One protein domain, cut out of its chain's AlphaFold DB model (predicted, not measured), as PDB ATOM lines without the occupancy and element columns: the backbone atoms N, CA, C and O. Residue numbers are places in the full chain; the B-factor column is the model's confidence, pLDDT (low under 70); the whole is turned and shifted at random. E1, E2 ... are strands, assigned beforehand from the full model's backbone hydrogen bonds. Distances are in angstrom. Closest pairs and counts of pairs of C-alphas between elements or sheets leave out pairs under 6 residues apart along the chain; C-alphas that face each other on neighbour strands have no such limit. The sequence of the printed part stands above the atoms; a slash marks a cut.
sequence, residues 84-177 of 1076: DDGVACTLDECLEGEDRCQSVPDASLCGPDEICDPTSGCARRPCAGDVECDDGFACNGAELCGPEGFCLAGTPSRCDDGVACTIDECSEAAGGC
ATOM      1  N   ASP A  84     171.954 229.123 192.379       80.81
ATOM      2  CA  ASP A  84     170.891 228.437 191.636       80.81
ATOM      3  C   ASP A  84     171.246 228.327 190.141       80.81
ATOM      4  O   ASP A  84     171.332 229.340 189.426       80.81
ATOM      5  N   ASP A  85     171.482 227.100 189.672       80.62
ATOM      6  CA  ASP A  85     171.839 226.810 188.280       80.62
ATOM      7  C   ASP A  85     170.599 226.660 187.370       80.62
ATOM      8  O   ASP A  85     170.711 226.570 186.135       80.62
ATOM      9  N   GLY A  86     169.406 226.737 187.965       80.00
ATOM     10  CA  GLY A  86     168.108 226.626 187.319       80.00
ATOM     11  C   GLY A  86     167.701 225.192 186.975       80.00
ATOM     12  O   GLY A  86     166.753 225.015 186.194       80.00
ATOM     13  N   VAL A  87     168.397 224.178 187.497       82.38
ATOM     14  CA  VAL A  87     168.102 222.757 187.307       82.38
ATOM     15  C   VAL A  87     167.445 222.204 188.575       82.38
ATOM     16  O   VAL A  87     168.068 221.955 189.584       82.38
ATOM     17  N   ALA A  88     166.140 221.935 188.520       77.25
ATOM     18  CA  ALA A  88     165.342 221.602 189.713       77.25
ATOM     19  C   ALA A  88     165.720 220.304 190.468       77.25
ATOM     20  O   ALA A  88     165.074 219.990 191.462       77.25
ATOM     21  N   CYS A  89     166.686 219.529 189.976       76.88
ATOM     22  CA  CYS A  89     167.160 218.305 190.624       76.88
ATOM     23  C   CYS A  89     168.612 218.396 191.104       76.88
ATOM     24  O   CYS A  89     169.165 217.393 191.544       76.88
ATOM     25  N   THR A  90     169.254 219.559 190.988       81.38
ATOM     26  CA  THR A  90     170.555 219.818 191.604       81.38
ATOM     27  C   THR A  90     170.350 220.511 192.944       81.38
ATOM     28  O   THR A  90     169.469 221.354 193.111       81.38
ATOM     29  N   LEU A  91     171.165 220.128 193.918       82.81
ATOM     30  CA  LEU A  91     171.339 220.862 195.158       82.81
ATOM     31  C   LEU A  91     172.437 221.898 194.921       82.81
ATOM     32  O   LEU A  91     173.596 221.544 194.684       82.81
ATOM     33  N   ASP A  92     172.043 223.169 194.926       84.94
ATOM     34  CA  ASP A  92     172.921 224.302 194.652       84.94
ATOM     35  C   ASP A  92     173.436 224.915 195.958       84.94
ATOM     36  O   ASP A  92     172.677 225.479 196.747       84.94
ATOM     37  N   GLU A  93     174.744 224.831 196.169       84.88
ATOM     38  CA  GLU A  93     175.437 225.278 197.371       84.88
ATOM     39  C   GLU A  93     176.548 226.277 197.024       84.88
ATOM     40  O   GLU A  93     177.162 226.231 195.953       84.88
ATOM     41  N   CYS A  94     176.819 227.209 197.934       81.38
ATOM     42  CA  CYS A  94     177.951 228.116 197.821       81.38
ATOM     43  C   CYS A  94     179.075 227.660 198.756       81.38
ATOM     44  O   CYS A  94     178.892 227.646 199.969       81.38
ATOM     45  N   LEU A  95     180.231 227.291 198.196       80.44
ATOM     46  CA  LEU A  95     181.375 226.780 198.948       80.44
ATOM     47  C   LEU A  95     182.416 227.879 199.158       80.44
ATOM     48  O   LEU A  95     183.145 228.243 198.229       80.44
ATOM     49  N   GLU A  96     182.514 228.352 200.400       77.00
ATOM     50  CA  GLU A  96     183.467 229.390 200.816       77.00
ATOM     51  C   GLU A  96     184.927 228.926 200.713       77.00
ATOM     52  O   GLU A  96     185.794 229.671 200.277       77.00
ATOM     53  N   GLY A  97     185.222 227.654 201.005       73.50
ATOM     54  CA  GLY A  97     186.589 227.121 200.911       73.50
ATOM     55  C   GLY A  97     187.152 227.044 199.482       73.50
ATOM     56  O   GLY A  97     188.354 226.862 199.290       73.50
ATOM     57  N   GLU A  98     186.313 227.175 198.452       79.50
ATOM     58  CA  GLU A  98     186.726 227.082 197.047       79.50
ATOM     59  C   GLU A  98     186.373 228.331 196.218       79.50
ATOM     60  O   GLU A  98     186.584 228.326 194.997       79.50
ATOM     61  N   ASP A  99     185.847 229.381 196.860       82.94
ATOM     62  CA  ASP A  99     185.321 230.605 196.243       82.94
ATOM     63  C   ASP A  99     184.410 230.328 195.028       82.94
ATOM     64  O   ASP A  99     184.579 230.914 193.943       82.94
ATOM     65  N   ARG A 100     183.477 229.371 195.144       85.06
ATOM     66  CA  ARG A 100     182.595 228.998 194.023       85.06
ATOM     67  C   ARG A 100     181.216 228.508 194.445       85.06
ATOM     68  O   ARG A 100     181.037 227.913 195.497       85.06
ATOM     69  N   CYS A 101     180.270 228.629 193.518       84.56
ATOM     70  CA  CYS A 101     179.021 227.873 193.553       84.56
ATOM     71  C   CYS A 101     179.249 226.442 193.045       84.56
ATOM     72  O   CYS A 101     179.910 226.246 192.015       84.56
ATOM     73  N   GLN A 102     178.692 225.462 193.747       85.69
ATOM     74  CA  GLN A 102     178.670 224.055 193.378       85.69
ATOM     75  C   GLN A 102     177.223 223.567 193.282       85.69
ATOM     76  O   GLN A 102     176.416 223.833 194.157       85.69
ATOM     77  N   SER A 103     176.931 222.824 192.220       82.56
ATOM     78  CA  SER A 103     175.616 222.240 191.954       82.56
ATOM     79  C   SER A 103     175.774 220.725 191.886       82.56
ATOM     80  O   SER A 103     176.443 220.221 190.973       82.56
ATOM     81  N   VAL A 104     175.237 219.994 192.867       82.25
ATOM     82  CA  VAL A 104     175.354 218.527 192.967       82.25
ATOM     83  C   VAL A 104     174.047 217.875 192.508       82.25
ATOM     84  O   VAL A 104     173.002 218.170 193.079       82.25
ATOM     85  N   PRO A 105     174.057 217.008 191.478       77.94
ATOM     86  CA  PRO A 105     172.859 216.284 191.050       77.94
ATOM     87  C   PRO A 105     172.336 215.343 192.136       77.94
ATOM     88  O   PRO A 105     173.097 214.517 192.630       77.94
ATOM     89  N   ASP A 106     171.038 215.408 192.424       77.69
ATOM     90  CA  ASP A 106     170.354 214.520 193.362       77.69
ATOM     91  C   ASP A 106     169.162 213.838 192.669       77.69
ATOM     92  O   ASP A 106     168.194 214.469 192.232       77.69
ATOM     93  N   ALA A 107     169.246 212.514 192.518       71.38
ATOM     94  CA  ALA A 107     168.209 211.716 191.868       71.38
ATOM     95  C   ALA A 107     166.947 211.537 192.736       71.38
ATOM     96  O   ALA A 107     165.893 211.217 192.186       71.38
ATOM     97  N   SER A 108     167.019 211.777 194.051       69.50
ATOM     98  CA  SER A 108     165.869 211.709 194.967       69.50
ATOM     99  C   SER A 108     164.863 212.845 194.739       69.50
ATOM    100  O   SER A 108     163.666 212.680 194.973       69.50
ATOM    101  N   LEU A 109     165.327 213.967 194.177       76.06
ATOM    102  CA  LEU A 109     164.500 215.105 193.765       76.06
ATOM    103  C   LEU A 109     163.744 214.851 192.444       76.06
ATOM    104  O   LEU A 109     162.981 215.704 191.981       76.06
ATOM    105  N   CYS A 110     163.942 213.684 191.824       74.38
ATOM    106  CA  CYS A 110     163.281 213.268 190.593       74.38
ATOM    107  C   CYS A 110     162.184 212.220 190.837       74.38
ATOM    108  O   CYS A 110     162.163 211.503 191.833       74.38
ATOM    109  N   GLY A 111     161.226 212.127 189.905       73.00
ATOM    110  CA  GLY A 111     160.154 211.136 189.998       73.00
ATOM    111  C   GLY A 111     160.673 209.694 189.871       73.00
ATOM    112  O   GLY A 111     161.751 209.475 189.313       73.00
ATOM    113  N   PRO A 112     159.898 208.682 190.308       57.91
ATOM    114  CA  PRO A 112     160.302 207.286 190.176       57.91
ATOM    115  C   PRO A 112     160.622 206.943 188.705       57.91
ATOM    116  O   PRO A 112     159.819 207.176 187.792       57.91
ATOM    117  N   ASP A 113     161.828 206.400 188.502       64.44
ATOM    118  CA  ASP A 113     162.525 206.097 187.238       64.44
ATOM    119  C   ASP A 113     163.234 207.267 186.501       64.44
ATOM    120  O   ASP A 113     163.573 207.124 185.319       64.44
ATOM    121  N   GLU A 114     163.450 208.425 187.129       68.00
ATOM    122  CA  GLU A 114     164.196 209.554 186.548       68.00
ATOM    123  C   GLU A 114     165.515 209.802 187.295       68.00
ATOM    124  O   GLU A 114     165.562 209.732 188.515       68.00
ATOM    125  N   ILE A 115     166.594 210.084 186.557       71.06
ATOM    126  CA  ILE A 115     167.912 210.421 187.119       71.06
ATOM    127  C   ILE A 115     168.152 211.909 186.879       71.06
ATOM    128  O   ILE A 115     167.769 212.432 185.823       71.06
ATOM    129  N   CYS A 116     168.791 212.592 187.827       74.19
ATOM    130  CA  CYS A 116     169.146 213.989 187.639       74.19
ATOM    131  C   CYS A 116     170.300 214.146 186.633       74.19
ATOM    132  O   CYS A 116     171.418 213.682 186.859       74.19
ATOM    133  N   ASP A 117     170.037 214.810 185.500       79.50
ATOM    134  CA  ASP A 117     171.073 215.259 184.569       79.50
ATOM    135  C   ASP A 117     171.463 216.717 184.902       79.50
ATOM    136  O   ASP A 117     170.609 217.600 184.759       79.50
ATOM    137  N   PRO A 118     172.735 217.005 185.253       69.94
ATOM    138  CA  PRO A 118     173.211 218.335 185.678       69.94
ATOM    139  C   PRO A 118     173.069 219.459 184.640       69.94
ATOM    140  O   PRO A 118     173.519 220.577 184.852       69.94
ATOM    141  N   THR A 119     172.563 219.187 183.437       76.19
ATOM    142  CA  THR A 119     172.335 220.212 182.405       76.19
ATOM    143  C   THR A 119     170.889 220.239 181.915       76.19
ATOM    144  O   THR A 119     170.460 221.213 181.292       76.19
ATOM    145  N   SER A 120     170.143 219.159 182.139       75.50
ATOM    146  CA  SER A 120     168.854 218.907 181.493       75.50
ATOM    147  C   SER A 120     167.709 218.691 182.487       75.50
ATOM    148  O   SER A 120     166.556 218.693 182.050       75.50
ATOM    149  N   GLY A 121     168.004 218.535 183.783       78.19
ATOM    150  CA  GLY A 121     167.032 218.202 184.826       78.19
ATOM    151  C   GLY A 121     166.708 216.710 184.883       78.19
ATOM    152  O   GLY A 121     167.407 215.888 184.289       78.19
ATOM    153  N   CYS A 122     165.630 216.355 185.579       77.94
ATOM    154  CA  CYS A 122     165.171 214.971 185.696       77.94
ATOM    155  C   CYS A 122     164.896 214.352 184.322       77.94
ATOM    156  O   CYS A 122     164.045 214.823 183.558       77.94
ATOM    157  N   ALA A 123     165.633 213.291 183.991       74.50
ATOM    158  CA  ALA A 123     165.507 212.608 182.715       74.50
ATOM    159  C   ALA A 123     165.693 211.095 182.859       74.50
ATOM    160  O   ALA A 123     166.587 210.596 183.538       74.50
ATOM    161  N   ARG A 124     164.878 210.329 182.127       69.38
ATOM    162  CA  ARG A 124     165.052 208.875 182.018       69.38
ATOM    163  C   ARG A 124     166.264 208.554 181.133       69.38
ATOM    164  O   ARG A 124     166.215 208.802 179.922       69.38
ATOM    165  N   ARG A 125     167.333 207.982 181.704       71.44
ATOM    166  CA  ARG A 125     168.558 207.591 180.973       71.44
ATOM    167  C   ARG A 125     168.386 206.202 180.336       71.44
ATOM    168  O   ARG A 125     168.204 205.224 181.059       71.44
ATOM    169  N   PRO A 126     168.401 206.079 178.994       76.69
ATOM    170  CA  PRO A 126     168.289 204.782 178.337       76.69
ATOM    171  C   PRO A 126     169.600 203.991 178.442       76.69
ATOM    172  O   PRO A 126     170.672 204.538 178.184       76.69
ATOM    173  N   CYS A 127     169.500 202.699 178.737       76.38
ATOM    174  CA  CYS A 127     170.623 201.782 178.934       76.38
ATOM    175  C   CYS A 127     170.458 200.500 178.110       76.38
ATOM    176  O   CYS A 127     169.349 200.081 177.763       76.38
ATOM    177  N   ALA A 128     171.580 199.870 177.770       81.31
ATOM    178  CA  ALA A 128     171.648 198.545 177.163       81.31
ATOM    179  C   ALA A 128     172.234 197.482 178.115       81.31
ATOM    180  O   ALA A 128     172.147 196.290 177.803       81.31
ATOM    181  N   GLY A 129     172.805 197.894 179.252       80.19
ATOM    182  CA  GLY A 129     173.239 197.037 180.359       80.19
ATOM    183  C   GLY A 129     173.647 197.846 181.598       80.19
ATOM    184  O   GLY A 129     173.820 199.057 181.510       80.19
ATOM    185  N   ASP A 130     173.812 197.164 182.732       77.56
ATOM    186  CA  ASP A 130     173.915 197.772 184.076       77.56
ATOM    187  C   ASP A 130     175.128 198.705 184.252       77.56
ATOM    188  O   ASP A 130     175.032 199.748 184.881       77.56
ATOM    189  N   VAL A 131     176.251 198.419 183.580       80.94
ATOM    190  CA  VAL A 131     177.467 199.270 183.602       80.94
ATOM    191  C   VAL A 131     177.220 200.681 183.047       80.94
ATOM    192  O   VAL A 131     177.998 201.596 183.285       80.94
ATOM    193  N   GLU A 132     176.169 200.867 182.249       79.94
ATOM    194  CA  GLU A 132     175.801 202.176 181.697       79.94
ATOM    195  C   GLU A 132     174.868 202.960 182.633       79.94
ATOM    196  O   GLU A 132     174.512 204.099 182.312       79.94
ATOM    197  N   CYS A 133     174.463 202.359 183.754       76.25
ATOM    198  CA  CYS A 133     173.595 202.947 184.766       76.25
ATOM    199  C   CYS A 133     174.337 203.423 186.007       76.25
ATOM    200  O   CYS A 133     173.897 204.434 186.533       76.25
ATOM    201  N   ASP A 134     175.475 202.800 186.327       81.31
ATOM    202  CA  ASP A 134     176.431 203.244 187.349       81.31
ATOM    203  C   ASP A 134     176.637 204.765 187.274       81.31
ATOM    204  O   ASP A 134     177.051 205.314 186.233       81.31
ATOM    205  N   ASP A 135     176.233 205.452 188.334       72.56
ATOM    206  CA  ASP A 135     176.375 206.895 188.485       72.56
ATOM    207  C   ASP A 135     177.636 207.291 189.274       72.56
ATOM    208  O   ASP A 135     177.997 208.471 189.287       72.56
ATOM    209  N   GLY A 136     178.386 206.299 189.766       75.50
ATOM    210  CA  GLY A 136     179.639 206.467 190.488       75.50
ATOM    211  C   GLY A 136     179.480 206.701 191.988       75.50
ATOM    212  O   GLY A 136     180.510 206.928 192.628       75.50
ATOM    213  N   PHE A 137     178.259 206.636 192.523       75.75
ATOM    214  CA  PHE A 137     177.971 206.716 193.950       75.75
ATOM    215  C   PHE A 137     177.706 205.306 194.508       75.75
ATOM    216  O   PHE A 137     177.043 204.478 193.892       75.75
ATOM    217  N   ALA A 138     178.341 204.958 195.626       76.75
ATOM    218  CA  ALA A 138     178.323 203.610 196.198       76.75
ATOM    219  C   ALA A 138     177.216 203.416 197.254       76.75
ATOM    220  O   ALA A 138     176.780 202.283 197.495       76.75
ATOM    221  N   CYS A 139     176.752 204.495 197.886       77.81
ATOM    222  CA  CYS A 139     175.840 204.472 199.029       77.81
ATOM    223  C   CYS A 139     174.364 204.446 198.641       77.81
ATOM    224  O   CYS A 139     173.555 203.872 199.367       77.81
ATOM    225  N   ASN A 140     174.013 204.956 197.462       73.50
ATOM    226  CA  ASN A 140     172.694 204.755 196.847       73.50
ATOM    227  C   ASN A 140     172.550 203.364 196.181       73.50
ATOM    228  O   ASN A 140     171.444 202.968 195.812       73.50
ATOM    229  N   GLY A 141     173.641 202.595 196.113       75.94
ATOM    230  CA  GLY A 141     173.683 201.218 195.633       75.94
ATOM    231  C   GLY A 141     173.780 201.090 194.113       75.94
ATOM    232  O   GLY A 141     173.443 201.989 193.364       75.94
ATOM    233  N   ALA A 142     174.203 199.922 193.626       81.38
ATOM    234  CA  ALA A 142     174.456 199.735 192.195       81.38
ATOM    235  C   ALA A 142     173.175 199.794 191.336       81.38
ATOM    236  O   ALA A 142     172.282 198.948 191.472       81.38
ATOM    237  N   GLU A 143     173.121 200.724 190.381       86.38
ATOM    238  CA  GLU A 143     171.986 200.885 189.471       86.38
ATOM    239  C   GLU A 143     171.915 199.763 188.433       86.38
ATOM    240  O   GLU A 143     172.889 199.403 187.761       86.38
ATOM    241  N   LEU A 144     170.706 199.244 188.224       83.94
ATOM    242  CA  LEU A 144     170.451 198.172 187.266       83.94
ATOM    243  C   LEU A 144     169.712 198.695 186.039       83.94
ATOM    244  O   LEU A 144     168.819 199.541 186.115       83.94
ATOM    245  N   CYS A 145     170.037 198.141 184.874       84.00
ATOM    246  CA  CYS A 145     169.306 198.434 183.655       84.00
ATOM    247  C   CYS A 145     167.991 197.646 183.644       84.00
ATOM    248  O   CYS A 145     167.960 196.423 183.472       84.00
ATOM    249  N   GLY A 146     166.878 198.358 183.810       78.94
ATOM    250  CA  GLY A 146     165.546 197.778 183.836       78.94
ATOM    251  C   GLY A 146     165.151 197.113 182.508       78.94
ATOM    252  O   GLY A 146     165.665 197.450 181.436       78.94
ATOM    253  N   PRO A 147     164.168 196.194 182.523       75.69
ATOM    254  CA  PRO A 147     163.739 195.439 181.339       75.69
ATOM    255  C   PRO A 147     163.152 196.308 180.211       75.69
ATOM    256  O   PRO A 147     163.047 195.844 179.073       75.69
ATOM    257  N   GLU A 148     162.788 197.559 180.503       79.25
ATOM    258  CA  GLU A 148     162.316 198.541 179.518       79.25
ATOM    259  C   GLU A 148     163.455 199.345 178.854       79.25
ATOM    260  O   GLU A 148     163.200 200.128 177.939       79.25
ATOM    261  N   GLY A 149     164.714 199.096 179.245       81.19
ATOM    262  CA  GLY A 149     165.908 199.742 178.691       81.19
ATOM    263  C   GLY A 149     166.209 201.112 179.299       81.19
ATOM    264  O   GLY A 149     166.729 201.976 178.593       81.19
ATOM    265  N   PHE A 150     165.864 201.315 180.572       80.56
ATOM    266  CA  PHE A 150     166.142 202.528 181.349       80.56
ATOM    267  C   PHE A 150     166.763 202.160 182.697       80.56
ATOM    268  O   PHE A 150     166.462 201.093 183.232       80.56
ATOM    269  N   CYS A 151     167.637 203.023 183.209       78.94
ATOM    270  CA  CYS A 151     168.306 202.815 184.489       78.94
ATOM    271  C   CYS A 151     167.323 202.937 185.654       78.94
ATOM    272  O   CYS A 151     166.506 203.857 185.675       78.94
ATOM    273  N   LEU A 152     167.400 201.990 186.582       78.56
ATOM    274  CA  LEU A 152     166.662 201.971 187.839       78.56
ATOM    275  C   LEU A 152     167.632 202.323 188.968       78.56
ATOM    276  O   LEU A 152     168.766 201.846 188.941       78.56
ATOM    277  N   ALA A 153     167.173 203.123 189.932       73.31
ATOM    278  CA  ALA A 153     167.949 203.474 191.120       73.31
ATOM    279  C   ALA A 153     168.376 202.215 191.895       73.31
ATOM    280  O   ALA A 153     167.625 201.230 191.943       73.31
ATOM    281  N   GLY A 154     169.583 202.249 192.462       71.75
ATOM    282  CA  GLY A 154     170.093 201.204 193.339       71.75
ATOM    283  C   GLY A 154     169.325 201.105 194.658       71.75
ATOM    284  O   GLY A 154     168.538 201.977 195.026       71.75
ATOM    285  N   THR A 155     169.516 199.990 195.361       77.75
ATOM    286  CA  THR A 155     169.106 199.855 196.766       77.75
ATOM    287  C   THR A 155     170.239 200.345 197.663       77.75
ATOM    288  O   THR A 155     171.329 199.782 197.525       77.75
ATOM    289  N   PRO A 156     169.992 201.288 198.592       76.31
ATOM    290  CA  PRO A 156     171.020 201.808 199.486       76.31
ATOM    291  C   PRO A 156     171.787 200.703 200.220       76.31
ATOM    292  O   PRO A 156     171.191 199.716 200.669       76.31
ATOM    293  N   SER A 157     173.108 200.857 200.315       74.19
ATOM    294  CA  SER A 157     173.996 199.887 200.967       74.19
ATOM    295  C   SER A 157     173.793 199.934 202.488       74.19
ATOM    296  O   SER A 157     173.961 200.989 203.088       74.19
ATOM    297  N   ARG A 158     173.426 198.807 203.119       78.19
ATOM    298  CA  ARG A 158     173.407 198.681 204.590       78.19
ATOM    299  C   ARG A 158     174.824 198.392 205.082       78.19
ATOM    300  O   ARG A 158     175.405 197.404 204.632       78.19
ATOM    301  N   CYS A 159     175.344 199.259 205.946       78.81
ATOM    302  CA  CYS A 159     176.730 199.218 206.424       78.81
ATOM    303  C   CYS A 159     176.917 198.609 207.815       78.81
ATOM    304  O   CYS A 159     178.053 198.367 208.192       78.81
ATOM    305  N   ASP A 160     175.809 198.281 208.475       83.12
ATOM    306  CA  ASP A 160     175.748 197.572 209.751       83.12
ATOM    307  C   ASP A 160     176.616 196.299 209.750       83.12
ATOM    308  O   ASP A 160     176.382 195.388 208.935       83.12
ATOM    309  N   ASP A 161     177.638 196.254 210.609       83.25
ATOM    310  CA  ASP A 161     178.476 195.064 210.816       83.25
ATOM    311  C   ASP A 161     178.086 194.211 212.025       83.25
ATOM    312  O   ASP A 161     178.687 193.149 212.233       83.25
ATOM    313  N   GLY A 162     177.030 194.602 212.738       83.75
ATOM    314  CA  GLY A 162     176.497 193.888 213.885       83.75
ATOM    315  C   GLY A 162     177.288 194.085 215.178       83.75
ATOM    316  O   GLY A 162     177.084 193.296 216.100       83.75
ATOM    317  N   VAL A 163     178.178 195.080 215.264       84.69
ATOM    318  CA  VAL A 163     178.839 195.478 216.515       84.69
ATOM    319  C   VAL A 163     178.177 196.755 217.046       84.69
ATOM    320  O   VAL A 163     178.238 197.803 216.427       84.69
ATOM    321  N   ALA A 164     177.529 196.682 218.213       80.38
ATOM    322  CA  ALA A 164     176.693 197.783 218.719       80.38
ATOM    323  C   ALA A 164     177.457 199.096 218.989       80.38
ATOM    324  O   ALA A 164     176.869 200.169 218.907       80.38
ATOM    325  N   CYS A 165     178.758 199.009 219.272       82.81
ATOM    326  CA  CYS A 165     179.618 200.153 219.579       82.81
ATOM    327  C   CYS A 165     180.374 200.723 218.367       82.81
ATOM    328  O   CYS A 165     181.307 201.510 218.525       82.81
ATOM    329  N   THR A 166     180.030 200.313 217.141       87.56
ATOM    330  CA  THR A 166     180.602 200.902 215.925       87.56
ATOM    331  C   THR A 166     179.633 201.867 215.259       87.56
ATOM    332  O   THR A 166     178.457 201.582 215.046       87.56
ATOM    333  N   ILE A 167     180.155 203.023 214.856       86.88
ATOM    334  CA  ILE A 167     179.448 203.954 213.986       86.88
ATOM    335  C   ILE A 167     179.560 203.433 212.551       86.88
ATOM    336  O   ILE A 167     180.624 203.518 211.923       86.88
ATOM    337  N   ASP A 168     178.450 202.905 212.038       87.81
ATOM    338  CA  ASP A 168     178.356 202.297 210.711       87.81
ATOM    339  C   ASP A 168     177.874 203.301 209.658       87.81
ATOM    340  O   ASP A 168     176.675 203.509 209.438       87.81
ATOM    341  N   GLU A 169     178.817 203.913 208.944       86.19
ATOM    342  CA  GLU A 169     178.531 204.952 207.958       86.19
ATOM    343  C   GLU A 169     178.860 204.495 206.529       86.19
ATOM    344  O   GLU A 169     179.888 203.877 206.240       86.19
ATOM    345  N   CYS A 170     178.006 204.856 205.567       81.38
ATOM    346  CA  CYS A 170     178.359 204.729 204.157       81.38
ATOM    347  C   CYS A 170     179.060 205.995 203.649       81.38
ATOM    348  O   CYS A 170     178.431 207.041 203.504       81.38
ATOM    349  N   SER A 171     180.345 205.884 203.293       80.19
ATOM    350  CA  SER A 171     181.150 207.008 202.807       80.19
ATOM    351  C   SER A 171     181.468 206.902 201.314       80.19
ATOM    352  O   SER A 171     182.221 206.033 200.858       80.19
ATOM    353  N   GLU A 172     180.988 207.872 200.534       76.38
ATOM    354  CA  GLU A 172     181.306 208.005 199.103       76.38
ATOM    355  C   GLU A 172     182.795 208.289 198.850       76.38
ATOM    356  O   GLU A 172     183.370 207.870 197.842       76.38
ATOM    357  N   ALA A 173     183.460 208.963 199.795       74.12
ATOM    358  CA  ALA A 173     184.892 209.240 199.726       74.12
ATOM    359  C   ALA A 173     185.741 207.973 199.934       74.12
ATOM    360  O   ALA A 173     186.803 207.832 199.315       74.12
ATOM    361  N   ALA A 174     185.267 207.043 200.769       74.06
ATOM    362  CA  ALA A 174     185.869 205.724 200.958       74.06
ATOM    363  C   ALA A 174     185.434 204.710 199.879       74.06
ATOM    364  O   ALA A 174     186.097 203.687 199.688       74.06
ATOM    365  N   GLY A 175     184.369 205.022 199.132       73.31
ATOM    366  CA  GLY A 175     183.799 204.180 198.083       73.31
ATOM    367  C   GLY A 175     182.978 203.004 198.621       73.31
ATOM    368  O   GLY A 175     182.949 201.955 197.973       73.31
ATOM    369  N   GLY A 176     182.365 203.150 199.804       80.00
ATOM    370  CA  GLY A 176     181.564 202.115 200.462       80.00
ATOM    371  C   GLY A 176     181.469 202.289 201.982       80.00
ATOM    372  O   GLY A 176     181.760 203.358 202.510       80.00
ATOM    373  N   CYS A 177     181.061 201.222 202.670       85.00
ATOM    374  CA  CYS A 177     180.865 201.198 204.121       85.00
ATOM    375  C   CYS A 177     182.169 201.370 204.909       85.00
ATOM    376  O   CYS A 177     183.199 200.780 204.556       85.00
TER     377      CYS A 177
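What this domain is: This is residues 84 to 177 of the 1076 residues of an uncharacterized protein of Myxococcales bacterium (UniProt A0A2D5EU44). With little regular structure, this is a loose, flat, L-shaped chain: hairpin E1-E2 makes one arm, its tip, residues 95 to 100, sticking out; small hairpin E3-E4 and loops make the corner, and E5 lies in the other arm. The printed part has 94 residues, no named helix and five strands, E1 to E5 in chain order; E1 and E2 are one antiparallel pair, E3 and E4 another, and E5 pairs with no named strand; the class is all strand, with 24 of the 94 residues in named elements. The radius of gyration of the C-alphas is 15.6 A; the spans are 43 by 43 by 20 A.

How they stand to each other: E1, residues 90 to 95, and E2, residues 100 to 105, form an antiparallel hairpin; N 93 and O 102 are 2.8 A apart. So do E3, residues 115 to 117, and E4, residues 121 to 123; N 121 and O 117 are 2.9 A apart. The closest C-alphas of E2 and E3, Pro 105 and Cys 116, are 5.5 A apart. E5, residues 166 to 171, pairs with no named strand and is apart from E4.

Where its parts are: E1 spans 14.8 A from C-alpha 90 at (170.555, 219.818, 191.604), E2 16.3 A, and E5 14.5 A to C-alpha 171 at (181.150, 207.008, 202.807).

The domain as a whole: The printed part has no cut. The link from E4 to E5 is long. Six residues, among them 112 to 114, have pLDDT under 70.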